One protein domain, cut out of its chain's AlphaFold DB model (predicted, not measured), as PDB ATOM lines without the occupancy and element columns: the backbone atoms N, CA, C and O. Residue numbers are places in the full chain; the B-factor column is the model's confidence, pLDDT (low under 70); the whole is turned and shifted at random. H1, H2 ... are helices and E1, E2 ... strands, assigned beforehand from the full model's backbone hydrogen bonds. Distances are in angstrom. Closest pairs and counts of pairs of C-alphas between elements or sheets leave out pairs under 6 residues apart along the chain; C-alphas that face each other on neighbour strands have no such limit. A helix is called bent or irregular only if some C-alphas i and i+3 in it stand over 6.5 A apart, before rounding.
ATOM      1  N   GLU A   4      38.298 -14.225 -21.232       58.81
ATOM      2  CA  GLU A   4      39.544 -13.434 -21.241       58.81
ATOM      3  C   GLU A   4      39.366 -12.023 -21.829       58.81
ATOM      4  O   GLU A   4      40.062 -11.089 -21.440       58.81
ATOM      5  N   ASN A   5      38.366 -11.834 -22.695       67.81
ATOM      6  CA  ASN A   5      38.096 -10.547 -23.338       67.81
ATOM      7  C   ASN A   5      37.097  -9.667 -22.573       67.81
ATOM      8  O   ASN A   5      37.013  -8.474 -22.861       67.81
ATOM      9  N   ILE A   6      36.357 -10.199 -21.592       77.00
ATOM     10  CA  ILE A   6      35.352  -9.420 -20.841       77.00
ATOM     11  C   ILE A   6      36.020  -8.294 -20.054       77.00
ATOM     12  O   ILE A   6      35.528  -7.168 -20.056       77.00
ATOM     13  N   TRP A   7      37.173  -8.565 -19.441       73.94
ATOM     14  CA  TRP A   7      37.934  -7.552 -18.710       73.94
ATOM     15  C   TRP A   7      38.480  -6.458 -19.628       73.94
ATOM     16  O   TRP A   7      38.431  -5.284 -19.271       73.94
ATOM     17  N   VAL A   8      38.928  -6.817 -20.834       78.06
ATOM     18  CA  VAL A   8      39.403  -5.857 -21.843       78.06
ATOM     19  C   VAL A   8      38.250  -4.986 -22.345       78.06
ATOM     20  O   VAL A   8      38.386  -3.767 -22.431       78.06
ATOM     21  N   ILE A   9      37.090  -5.590 -22.615       80.25
ATOM     22  CA  ILE A   9      35.882  -4.879 -23.049       80.25
ATOM     23  C   ILE A   9      35.377  -3.949 -21.940       80.25
ATOM     24  O   ILE A   9      35.109  -2.778 -22.204       80.25
ATOM     25  N   ALA A  10      35.310  -4.419 -20.691       78.38
ATOM     26  CA  ALA A  10      34.914  -3.606 -19.543       78.38
ATOM     27  C   ALA A  10      35.880  -2.433 -19.317       78.38
ATOM     28  O   ALA A  10      35.446  -1.304 -19.088       78.38
ATOM     29  N   LEU A  11      37.189  -2.668 -19.456       79.44
ATOM     30  CA  LEU A  11      38.200  -1.623 -19.348       79.44
ATOM     31  C   LEU A  11      38.054  -0.589 -20.471       79.44
ATOM     32  O   LEU A  11      38.101   0.606 -20.194       79.44
ATOM     33  N   MET A  12      37.780  -1.005 -21.709       80.62
ATOM     34  CA  MET A  12      37.510  -0.070 -22.806       80.62
ATOM     35  C   MET A  12      36.225   0.743 -22.583       80.62
ATOM     36  O   MET A  12      36.238   1.955 -22.788       80.62
ATOM     37  N   ILE A  13      35.144   0.117 -22.107       84.31
ATOM     38  CA  ILE A  13      33.859   0.790 -21.840       84.31
ATOM     39  C   ILE A  13      33.958   1.778 -20.670       84.31
ATOM     40  O   ILE A  13      33.213   2.749 -20.641       84.31
ATOM     41  N   VAL A  14      34.870   1.582 -19.717       83.81
ATOM     42  CA  VAL A  14      35.008   2.481 -18.558       83.81
ATOM     43  C   VAL A  14      36.094   3.535 -18.783       83.81
ATOM     44  O   VAL A  14      35.857   4.730 -18.591       83.81
ATOM     45  N   VAL A  15      37.282   3.126 -19.232       83.69
ATOM     46  CA  VAL A  15      38.450   4.013 -19.346       83.69
ATOM     47  C   VAL A  15      38.294   5.005 -20.490       83.69
ATOM     48  O   VAL A  15      38.634   6.176 -20.316       83.69
ATOM     49  N   ILE A  16      37.753   4.585 -21.640       82.44
ATOM     50  CA  ILE A  16      37.593   5.483 -22.789       82.44
ATOM     51  C   ILE A  16      36.601   6.610 -22.447       82.44
ATOM     52  O   ILE A  16      36.990   7.778 -22.565       82.44
ATOM     53  N   PRO A  17      35.383   6.348 -21.928       84.25
ATOM     54  CA  PRO A  17      34.479   7.419 -21.506       84.25
ATOM     55  C   PRO A  17      35.036   8.287 -20.381       84.25
ATOM     56  O   PRO A  17      34.875   9.504 -20.442       84.25
ATOM     57  N   LEU A  18      35.745   7.717 -19.398       82.56
ATOM     58  CA  LEU A  18      36.405   8.503 -18.349       82.56
ATOM     59  C   LEU A  18      37.471   9.444 -18.922       82.56
ATOM     60  O   LEU A  18      37.521  10.614 -18.547       82.56
ATOM     61  N   PHE A  19      38.297   8.973 -19.858       84.19
ATOM     62  CA  PHE A  19      39.301   9.797 -20.530       84.19
ATOM     63  C   PHE A  19      38.653  10.942 -21.317       84.19
ATOM     64  O   PHE A  19      39.059  12.101 -21.179       84.19
ATOM     65  N   PHE A  20      37.614  10.646 -22.101       80.94
ATOM     66  CA  PHE A  20      36.875  11.672 -22.834       80.94
ATOM     67  C   PHE A  20      36.173  12.649 -21.885       80.94
ATOM     68  O   PHE A  20      36.234  13.856 -22.118       80.94
ATOM     69  N   TRP A  21      35.596  12.182 -20.777       77.38
ATOM     70  CA  TRP A  21      34.971  13.046 -19.778       77.38
ATOM     71  C   TRP A  21      35.988  13.956 -19.086       77.38
ATOM     72  O   TRP A  21      35.758  15.161 -18.985       77.38
ATOM     73  N   MET A  22      37.152  13.433 -18.692       74.38
ATOM     74  CA  MET A  22      38.246  14.237 -18.141       74.38
ATOM     75  C   MET A  22      38.753  15.271 -19.147       74.38
ATOM     76  O   MET A  22      38.965  16.431 -18.788       74.38
ATOM     77  N   ARG A  23      38.899  14.892 -20.421       71.94
ATOM     78  CA  ARG A  23      39.319  15.809 -21.488       71.94
ATOM     79  C   ARG A  23      38.286  16.912 -21.710       71.94
ATOM     80  O   ARG A  23      38.658  18.081 -21.748       71.94
ATOM     81  N   VAL A  24      37.001  16.568 -21.793       65.50
ATOM     82  CA  VAL A  24      35.897  17.532 -21.923       65.50
ATOM     83  C   VAL A  24      35.806  18.428 -20.689       65.50
ATOM     84  O   VAL A  24      35.656  19.636 -20.834       65.50
ATOM     85  N   SER A  25      35.968  17.882 -19.485       63.38
ATOM     86  CA  SER A  25      35.987  18.636 -18.226       63.38
ATOM     87  C   SER A  25      37.157  19.623 -18.170       63.38
ATOM     88  O   SER A  25      36.960  20.795 -17.864       63.38
ATOM     89  N   SER A  26      38.362  19.198 -18.558       59.09
ATOM     90  CA  SER A  26      39.545  20.062 -18.657       59.09
ATOM     91  C   SER A  26      39.366  21.165 -19.707       59.09
ATOM     92  O   SER A  26      39.643  22.336 -19.441       59.09
ATOM     93  N   ILE A  27      38.812  20.828 -20.876       59.31
ATOM     94  CA  ILE A  27      38.458  21.806 -21.912       59.31
ATOM     95  C   ILE A  27      37.388  22.774 -21.394       59.31
ATOM     96  O   ILE A  27      37.515  23.973 -21.614       59.31
ATOM     97  N   ASN A  28      36.379  22.304 -20.662       54.19
ATOM     98  CA  ASN A  28      35.341  23.149 -20.074       54.19
ATOM     99  C   ASN A  28      35.886  24.046 -18.953       54.19
ATOM    100  O   ASN A  28      35.490  25.204 -18.871       54.19
ATOM    101  N   LYS A  29      36.834  23.569 -18.134       52.50
ATOM    102  CA  LYS A  29      37.565  24.408 -17.167       52.50
ATOM    103  C   LYS A  29      38.353  25.502 -17.880       52.50
ATOM    104  O   LYS A  29      38.296  26.656 -17.469       52.50
ATOM    105  N   ARG A  30      39.020  25.174 -18.993       52.12
ATOM    106  CA  ARG A  30      39.658  26.184 -19.846       52.12
ATOM    107  C   ARG A  30      38.608  27.150 -20.404       52.12
ATOM    108  O   ARG A  30      38.771  28.345 -20.220       52.12
ATOM    109  N   LYS A  31      37.494  26.686 -20.971       54.50
ATOM    110  CA  LYS A  31      36.423  27.557 -21.500       54.50
ATOM    111  C   LYS A  31      35.830  28.528 -20.472       54.50
ATOM    112  O   LYS A  31      35.351  29.578 -20.870       54.50
ATOM    113  N   LYS A  32      35.864  28.197 -19.179       62.44
ATOM    114  CA  LYS A  32      35.373  29.086 -18.114       62.44
ATOM    115  C   LYS A  32      36.355  30.196 -17.732       62.44
ATOM    116  O   LYS A  32      35.929  31.188 -17.159       62.44
ATOM    117  N   GLY A  33      37.640  30.035 -18.053       75.00
ATOM    118  CA  GLY A  33      38.661  31.022 -17.726       75.00
ATOM    119  C   GLY A  33      38.730  32.171 -18.730       75.00
ATOM    120  O   GLY A  33      38.634  31.958 -19.939       75.00
ATOM    121  N   VAL A  34      38.972  33.373 -18.220       86.44
ATOM    122  CA  VAL A  34      39.131  34.611 -18.984       86.44
ATOM    123  C   VAL A  34      40.617  34.938 -19.081       86.44
ATOM    124  O   VAL A  34      41.315  34.979 -18.069       86.44
ATOM    125  N   THR A  35      41.121  35.152 -20.293       89.81
ATOM    126  CA  THR A  35      42.490  35.650 -20.483       89.81
ATOM    127  C   THR A  35      42.471  37.168 -20.402       89.81
ATOM    128  O   THR A  35      41.684  37.802 -21.104       89.81
ATOM    129  N   VAL A  36      43.326  37.737 -19.563       90.50
ATOM    130  CA  VAL A  36      43.481  39.182 -19.369       90.50
ATOM    131  C   VAL A  36      44.935  39.578 -19.603       90.50
ATOM    132  O   VAL A  36      45.841  38.784 -19.350       90.50
ATOM    133  N   ARG A  37      45.155  40.799 -20.082       90.50
ATOM    134  CA  ARG A  37      46.475  41.400 -20.266       90.50
ATOM    135  C   ARG A  37      46.696  42.461 -19.199       90.50
ATOM    136  O   ARG A  37      45.844  43.324 -18.995       90.50
ATOM    137  N   CYS A  38      47.842  42.407 -18.531       89.69
ATOM    138  CA  CYS A  38      48.234  43.453 -17.596       89.69
ATOM    139  C   CYS A  38      48.528  44.757 -18.363       89.69
ATOM    140  O   CYS A  38      49.362  44.726 -19.268       89.69
ATOM    141  N   PRO A  39      47.921  45.900 -17.995       87.12
ATOM    142  CA  PRO A  39      48.177  47.174 -18.667       87.12
ATOM    143  C   PRO A  39      49.581  47.733 -18.385       87.12
ATOM    144  O   PRO A  39      50.068  48.551 -19.150       87.12
ATOM    145  N   HIS A  40      50.241  47.298 -17.306       89.12
ATOM    146  CA  HIS A  40      51.556  47.814 -16.912       89.12
ATOM    147  C   HIS A  40      52.726  47.043 -17.544       89.12
ATOM    148  O   HIS A  40      53.728  47.635 -17.927       89.12
ATOM    149  N   CYS A  41      52.654  45.708 -17.599       89.81
ATOM    150  CA  CYS A  41      53.770  44.869 -18.070       89.81
ATOM    151  C   CYS A  41      53.443  44.002 -19.292       89.81
ATOM    152  O   CYS A  41      54.259  43.152 -19.665       89.81
ATOM    153  N   GLU A  42      52.238  44.163 -19.848       89.62
ATOM    154  CA  GLU A  42      51.711  43.466 -21.029       89.62
ATOM    155  C   GLU A  42      51.688  41.934 -20.935       89.62
ATOM    156  O   GLU A  42      51.428  41.242 -21.920       89.62
ATOM    157  N   LYS A  43      51.930  41.369 -19.746       90.50
ATOM    158  CA  LYS A  43      51.837  39.926 -19.541       90.50
ATOM    159  C   LYS A  43      50.382  39.486 -19.627       90.50
ATOM    160  O   LYS A  43      49.520  40.002 -18.910       90.50
ATOM    161  N   ASP A  44      50.155  38.474 -20.453       90.88
ATOM    162  CA  ASP A  44      48.896  37.746 -20.502       90.88
ATOM    163  C   ASP A  44      48.832  36.756 -19.344       90.88
ATOM    164  O   ASP A  44      49.766  35.988 -19.096       90.88
ATOM    165  N   GLN A  45      47.703  36.751 -18.651       90.88
ATOM    166  CA  GLN A  45      47.423  35.810 -17.581       90.88
ATOM    167  C   GLN A  45      45.992  35.302 -17.662       90.88
ATOM    168  O   GLN A  45      45.098  35.937 -18.223       90.88
ATOM    169  N   ARG A  46      45.774  34.110 -17.112       89.44
ATOM    170  CA  ARG A  46      44.474  33.447 -17.145       89.44
ATOM    171  C   ARG A  46      43.822  33.530 -15.777       89.44
ATOM    172  O   ARG A  46      44.376  33.050 -14.798       89.44
ATOM    173  N   LEU A  47      42.615  34.075 -15.734       88.00
ATOM    174  CA  LEU A  47      41.762  34.077 -14.553       88.00
ATOM    175  C   LEU A  47      40.684  33.002 -14.697       88.00
ATOM    176  O   LEU A  47      40.214  32.735 -15.799       88.00
ATOM    177  N   GLU A  48      40.255  32.393 -13.593       84.50
ATOM    178  CA  GLU A  48      39.141  31.428 -13.603       84.50
ATOM    179  C   GLU A  48      37.785  32.087 -13.870       84.50
ATOM    180  O   GLU A  48      36.887  31.456 -14.415       84.50
ATOM    181  N   LYS A  49      37.644  33.354 -13.475       84.06
ATOM    182  CA  LYS A  49      36.489  34.218 -13.717       84.06
ATOM    183  C   LYS A  49      36.986  35.658 -13.792       84.06
ATOM    184  O   LYS A  49      38.012  35.977 -13.189       84.06
ATOM    185  N   LEU A  50      36.267  36.519 -14.504       85.69
ATOM    186  CA  LEU A  50      36.558  37.946 -14.502       85.69
ATOM    187  C   LEU A  50      36.394  38.521 -13.084       85.69
ATOM    188  O   LEU A  50      35.321  38.409 -12.491       85.69
ATOM    189  N   ARG A  51      37.479  39.085 -12.550       89.44
ATOM    190  CA  ARG A  51      37.573  39.720 -11.231       89.44
ATOM    191  C   ARG A  51      38.785  40.648 -11.184       89.44
ATOM    192  O   ARG A  51      39.689  40.509 -12.010       89.44
ATOM    193  N   ASN A  52      38.825  41.520 -10.182       91.81
ATOM    194  CA  ASN A  52      40.031  42.266  -9.822       91.81
ATOM    195  C   ASN A  52      41.159  41.279  -9.494       91.81
ATOM    196  O   ASN A  52      40.919  40.237  -8.874       91.81
ATOM    197  N   TYR A  53      42.376  41.571  -9.939       91.81
ATOM    198  CA  TYR A  53      43.505  40.658  -9.798       91.81
ATOM    199  C   TYR A  53      44.818  41.412  -9.592       91.81
ATOM    200  O   TYR A  53      44.923  42.594  -9.896       91.81
ATOM    201  N   VAL A  54      45.835  40.711  -9.097       93.50
ATOM    202  CA  VAL A  54      47.212  41.214  -9.029       93.50
ATOM    203  C   VAL A  54      48.026  40.535 -10.122       93.50
ATOM    204  O   VAL A  54      47.910  39.321 -10.321       93.50
ATOM    205  N   CYS A  55      48.794  41.312 -10.885       92.88
ATOM    206  CA  CYS A  55      49.576  40.757 -11.977       92.88
ATOM    207  C   CYS A  55      50.713  39.869 -11.463       92.88
ATOM    208  O   CYS A  55      51.576  40.333 -10.733       92.88
ATOM    209  N   GLU A  56      50.793  38.629 -11.944       92.94
ATOM    210  CA  GLU A  56      51.796  37.643 -11.497       92.94
ATOM    211  C   GLU A  56      53.252  37.970 -11.887       92.94
ATOM    212  O   GLU A  56      54.153  37.187 -11.598       92.94
ATOM    213  N   LYS A  57      53.503  39.025 -12.675       92.94
ATOM    214  CA  LYS A  57      54.862  39.398 -13.119       92.94
ATOM    215  C   LYS A  57      55.365  40.694 -12.511       92.94
ATOM    216  O   LYS A  57      56.560  40.800 -12.273       92.94
ATOM    217  N   CYS A  58      54.495  41.685 -12.355       93.50
ATOM    218  CA  CYS A  58      54.883  43.015 -11.887       93.50
ATOM    219  C   CYS A  58      54.174  43.428 -10.597       93.50
ATOM    220  O   CYS A  58      54.285  44.583 -10.206       93.50
ATOM    221  N   ASP A  59      53.400  42.521  -9.991       94.00
ATOM    222  CA  ASP A  59      52.644  42.720  -8.750       94.00
ATOM    223  C   ASP A  59      51.700  43.936  -8.765       94.00
ATOM    224  O   ASP A  59      51.186  44.369  -7.736       94.00
ATOM    225  N   THR A  60      51.419  44.481  -9.952       92.38
ATOM    226  CA  THR A  60      50.517  45.616 -10.113       92.38
ATOM    227  C   THR A  60      49.077  45.147  -9.913       92.38
ATOM    228  O   THR A  60      48.648  44.211 -10.603       92.38
ATOM    229  N   PRO A  61      48.308  45.782  -9.013       91.12
ATOM    230  CA  PRO A  61      46.886  45.518  -8.887       91.12
ATOM    231  C   PRO A  61      46.152  46.063 -10.115       91.12
ATOM    232  O   PRO A  61      46.346  47.205 -10.527       91.12
ATOM    233  N   VAL A  62      45.298  45.233 -10.702       89.81
ATOM    234  CA  VAL A  62      44.445  45.568 -11.839       89.81
ATOM    235  C   VAL A  62      43.000  45.376 -11.401       89.81
ATOM    236  O   VAL A  62      42.572  44.264 -11.072       89.81
ATOM    237  N   ALA A  63      42.249  46.471 -11.387       89.88
ATOM    238  CA  ALA A  63      40.853  46.483 -10.985       89.88
ATOM    239  C   ALA A  63      39.947  46.710 -12.201       89.88
ATOM    240  O   ALA A  63      40.216  47.564 -13.043       89.88
ATOM    241  N   PHE A  64      38.879  45.919 -12.281       87.81
ATOM    242  CA  PHE A  64      37.779  46.064 -13.234       87.81
ATOM    243  C   PHE A  64      36.461  46.458 -12.548       87.81
ATOM    244  O   PHE A  64      35.555  46.972 -13.193       87.81
ATOM    245  N   PHE A  65      36.329  46.201 -11.250       90.44
ATOM    246  CA  PHE A  65      35.122  46.482 -10.481       90.44
ATOM    247  C   PHE A  65      35.464  47.299  -9.236       90.44
ATOM    248  O   PHE A  65      36.571  47.165  -8.702       90.44
ATOM    249  N   ASP A  66      34.527  48.121  -8.781       91.44
ATOM    250  CA  ASP A  66      34.586  48.789  -7.481       91.44
ATOM    251  C   ASP A  66      34.203  47.844  -6.321       91.44
ATOM    252  O   ASP A  66      34.059  46.628  -6.496       91.44
ATOM    253  N   GLU A  67      34.084  48.392  -5.108       87.31
ATOM    254  CA  GLU A  67      33.727  47.628  -3.904       87.31
ATOM    255  C   GLU A  67      32.276  47.121  -3.924       87.31
ATOM    256  O   GLU A  67      31.943  46.159  -3.231       87.31
ATOM    257  N   GLN A  68      31.419  47.747  -4.727       86.56
ATOM    258  CA  GLN A  68      30.012  47.409  -4.912       86.56
ATOM    259  C   GLN A  68      29.825  46.344  -6.006       86.56
ATOM    260  O   GLN A  68      28.765  45.720  -6.087       86.56
ATOM    261  N   GLY A  69      30.872  46.070  -6.790       83.75
ATOM    262  CA  GLY A  69      30.863  45.116  -7.894       83.75
ATOM    263  C   GLY A  69      30.461  45.736  -9.232       83.75
ATOM    264  O   GLY A  69      30.281  44.998 -10.205       83.75
ATOM    265  N   ASP A  70      30.346  47.062  -9.298       87.94
ATOM    266  CA  ASP A  70      30.059  47.798 -10.518       87.94
ATOM    267  C   ASP A  70      31.353  48.056 -11.308       87.94
ATOM    268  O   ASP A  70      32.433  48.203 -10.725       87.94
ATOM    269  N   PRO A  71      31.303  48.095 -12.653       87.38
ATOM    270  CA  PRO A  71      32.471  48.431 -13.453       87.38
ATOM    271  C   PRO A  71      33.042  49.810 -13.113       87.38
ATOM    272  O   PRO A  71      32.305  50.797 -13.060       87.38
ATOM    273  N   LEU A  72      34.368  49.908 -12.968       87.69
ATOM    274  CA  LEU A  72      35.020  51.201 -12.734       87.69
ATOM    275  C   LEU A  72      34.748  52.173 -13.893       87.69
ATOM    276  O   LEU A  72      34.799  51.804 -15.068       87.69
ATOM    277  N   LYS A  73      34.530  53.452 -13.561       82.56
ATOM    278  CA  LYS A  73      34.214  54.516 -14.536       82.56
ATOM    279  C   LYS A  73      35.293  54.726 -15.601       82.56
ATOM    280  O   LYS A  73      34.986  55.181 -16.696       82.56
ATOM    281  N   GLU A  74      36.542  54.414 -15.273       84.31
ATOM    282  CA  GLU A  74      37.706  54.596 -16.149       84.31
ATOM    283  C   GLU A  74      37.877  53.455 -17.161       84.31
ATOM    284  O   GLU A  74      38.759  53.506 -18.019       84.31
ATOM    285  N   ILE A  75      37.041  52.414 -17.089       84.06
ATOM    286  CA  ILE A  75      37.185  51.260 -17.968       84.06
ATOM    287  C   ILE A  75      36.664  51.582 -19.355       84.06
ATOM    288  O   ILE A  75      35.520  51.989 -19.563       84.06
ATOM    289  N   THR A  76      37.524  51.321 -20.328       87.62
ATOM    290  CA  THR A  76      37.181  51.378 -21.740       87.62
ATOM    291  C   THR A  76      36.612  50.042 -22.207       87.62
ATOM    292  O   THR A  76      36.930  48.977 -21.672       87.62
ATOM    293  N   TYR A  77      35.758  50.098 -23.225       89.44
ATOM    294  CA  TYR A  77      35.093  48.927 -23.791       89.44
ATOM    295  C   TYR A  77      35.468  48.752 -25.260       89.44
ATOM    296  O   TYR A  77      35.758  49.723 -25.958       89.44
ATOM    297  N   TYR A  78      35.413  47.513 -25.735       89.38
ATOM    298  CA  TYR A  78      35.501  47.163 -27.149       89.38
ATOM    299  C   TYR A  78      34.378  46.187 -27.522       89.38
ATOM    300  O   TYR A  78      33.834  45.485 -26.668       89.38
ATOM    301  N   GLU A  79      34.039  46.112 -28.808       90.31
ATOM    302  CA  GLU A  79      33.043  45.162 -29.311       90.31
ATOM    303  C   GLU A  79      33.689  43.851 -29.761       90.31
ATOM    304  O   GLU A  79      34.731  43.817 -30.427       90.31
ATOM    305  N   CYS A  80      33.071  42.729 -29.397       85.81
ATOM    306  CA  CYS A  80      33.578  41.435 -29.805       85.81
ATOM    307  C   CYS A  80      33.474  41.251 -31.327       85.81
ATOM    308  O   CYS A  80      32.376  41.285 -31.865       85.81
ATOM    309  N   MET A  81      34.563  40.927 -32.030       86.12
ATOM    310  CA  MET A  81      34.490  40.718 -33.487       86.12
ATOM    311  C   MET A  81      33.614  39.517 -33.880       86.12
ATOM    312  O   MET A  81      33.104  39.470 -34.993       86.12
ATOM    313  N   ALA A  82      33.450  38.540 -32.982       83.19
ATOM    314  CA  ALA A  82      32.688  37.323 -33.257       83.19
ATOM    315  C   ALA A  82      31.192  37.446 -32.928       83.19
ATOM    316  O   ALA A  82      30.371  36.884 -33.642       83.19
ATOM    317  N   CYS A  83      30.839  38.131 -31.836       83.56
ATOM    318  CA  CYS A  83      29.454  38.201 -31.349       83.56
ATOM    319  C   CYS A  83      28.947  39.624 -31.081       83.56
ATOM    320  O   CYS A  83      27.852  39.767 -30.558       83.56
ATOM    321  N   GLN A  84      29.744  40.654 -31.383       88.44
ATOM    322  CA  GLN A  84      29.437  42.088 -31.228       88.44
ATOM    323  C   GLN A  84      29.113  42.555 -29.797       88.44
ATOM    324  O   GLN A  84      28.836  43.725 -29.569       88.44
ATOM    325  N   GLU A  85      29.239  41.673 -28.806       86.69
ATOM    326  CA  GLU A  85      29.024  42.011 -27.399       86.69
ATOM    327  C   GLU A  85      30.111  42.953 -26.859       86.69
ATOM    328  O   GLU A  85      31.301  42.792 -27.169       86.69
ATOM    329  N   LYS A  86      29.719  43.889 -25.986       88.00
ATOM    330  CA  LYS A  86      30.655  44.795 -25.307       88.00
ATOM    331  C   LYS A  86      31.495  44.040 -24.279       88.00
ATOM    332  O   LYS A  86      30.979  43.322 -23.430       88.00
ATOM    333  N   ASN A  87      32.809  44.219 -24.346       87.38
ATOM    334  CA  ASN A  87      33.782  43.623 -23.434       87.38
ATOM    335  C   ASN A  87      34.737  44.693 -22.899       87.38
ATOM    336  O   ASN A  87      34.963  45.710 -23.552       87.38
ATOM    337  N   PHE A  88      35.306  44.460 -21.718       88.75
ATOM    338  CA  PHE A  88      36.261  45.384 -21.107       88.75
ATOM    339  C   PHE A  88      37.615  45.331 -21.814       88.75
ATOM    340  O   PHE A  88      38.142  44.250 -22.088       88.75
ATOM    341  N   MET A  89      38.213  46.490 -22.063       88.00
ATOM    342  CA  MET A  89      39.576  46.579 -22.575       88.00
ATOM    343  C   MET A  89      40.564  45.943 -21.585       88.00
ATOM    344  O   MET A  89      40.383  46.012 -20.371       88.00
TER     345      MET A  89
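Overview. This is residues 4 to 89 of the 107 residues of an uncharacterized protein of Marinoscillum sp. 108 (UniProt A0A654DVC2). A long helix, H1, sticks out with residues 4 to 28 from a small head of two strand hairpins, E1 with E2 and E3 with E4, and a long loop. The 86 printed residues include one named helix, then four named strands in two antiparallel sheets; the class is mixed. The whole is extended, 68 by 32 by 26 A, with radius of gyration of the C-alphas 20.4 A.

Along the chain. H1, residues 4 to 32, 42.8 A long, begins at C-alpha 4 (39.544, -13.434, -21.241) and is only just irregular: C-alphas 4 and 7 are 6.6 A apart. E1 is residues 34 to 37, E2 44 to 47, E3 77 to 79, E4 86 to 88, with C-alpha 88 at (36.261, 45.384, -21.107).

Arrangement. Hairpin E1 and E2 has N 34 and O 47 within hydrogen-bond range, 2.8 A; hairpin E3 and E4, N 78 and O 87, 2.9 A. E2 and E3 are apart. In H1, 23 of 25 O i to N i+4 pairs are within range.

Size, cuts and confidence. The printed part has no cut. The E2 to E3 link is long. Confidence is under 70 at residues 4 to 5 and 24 to 32.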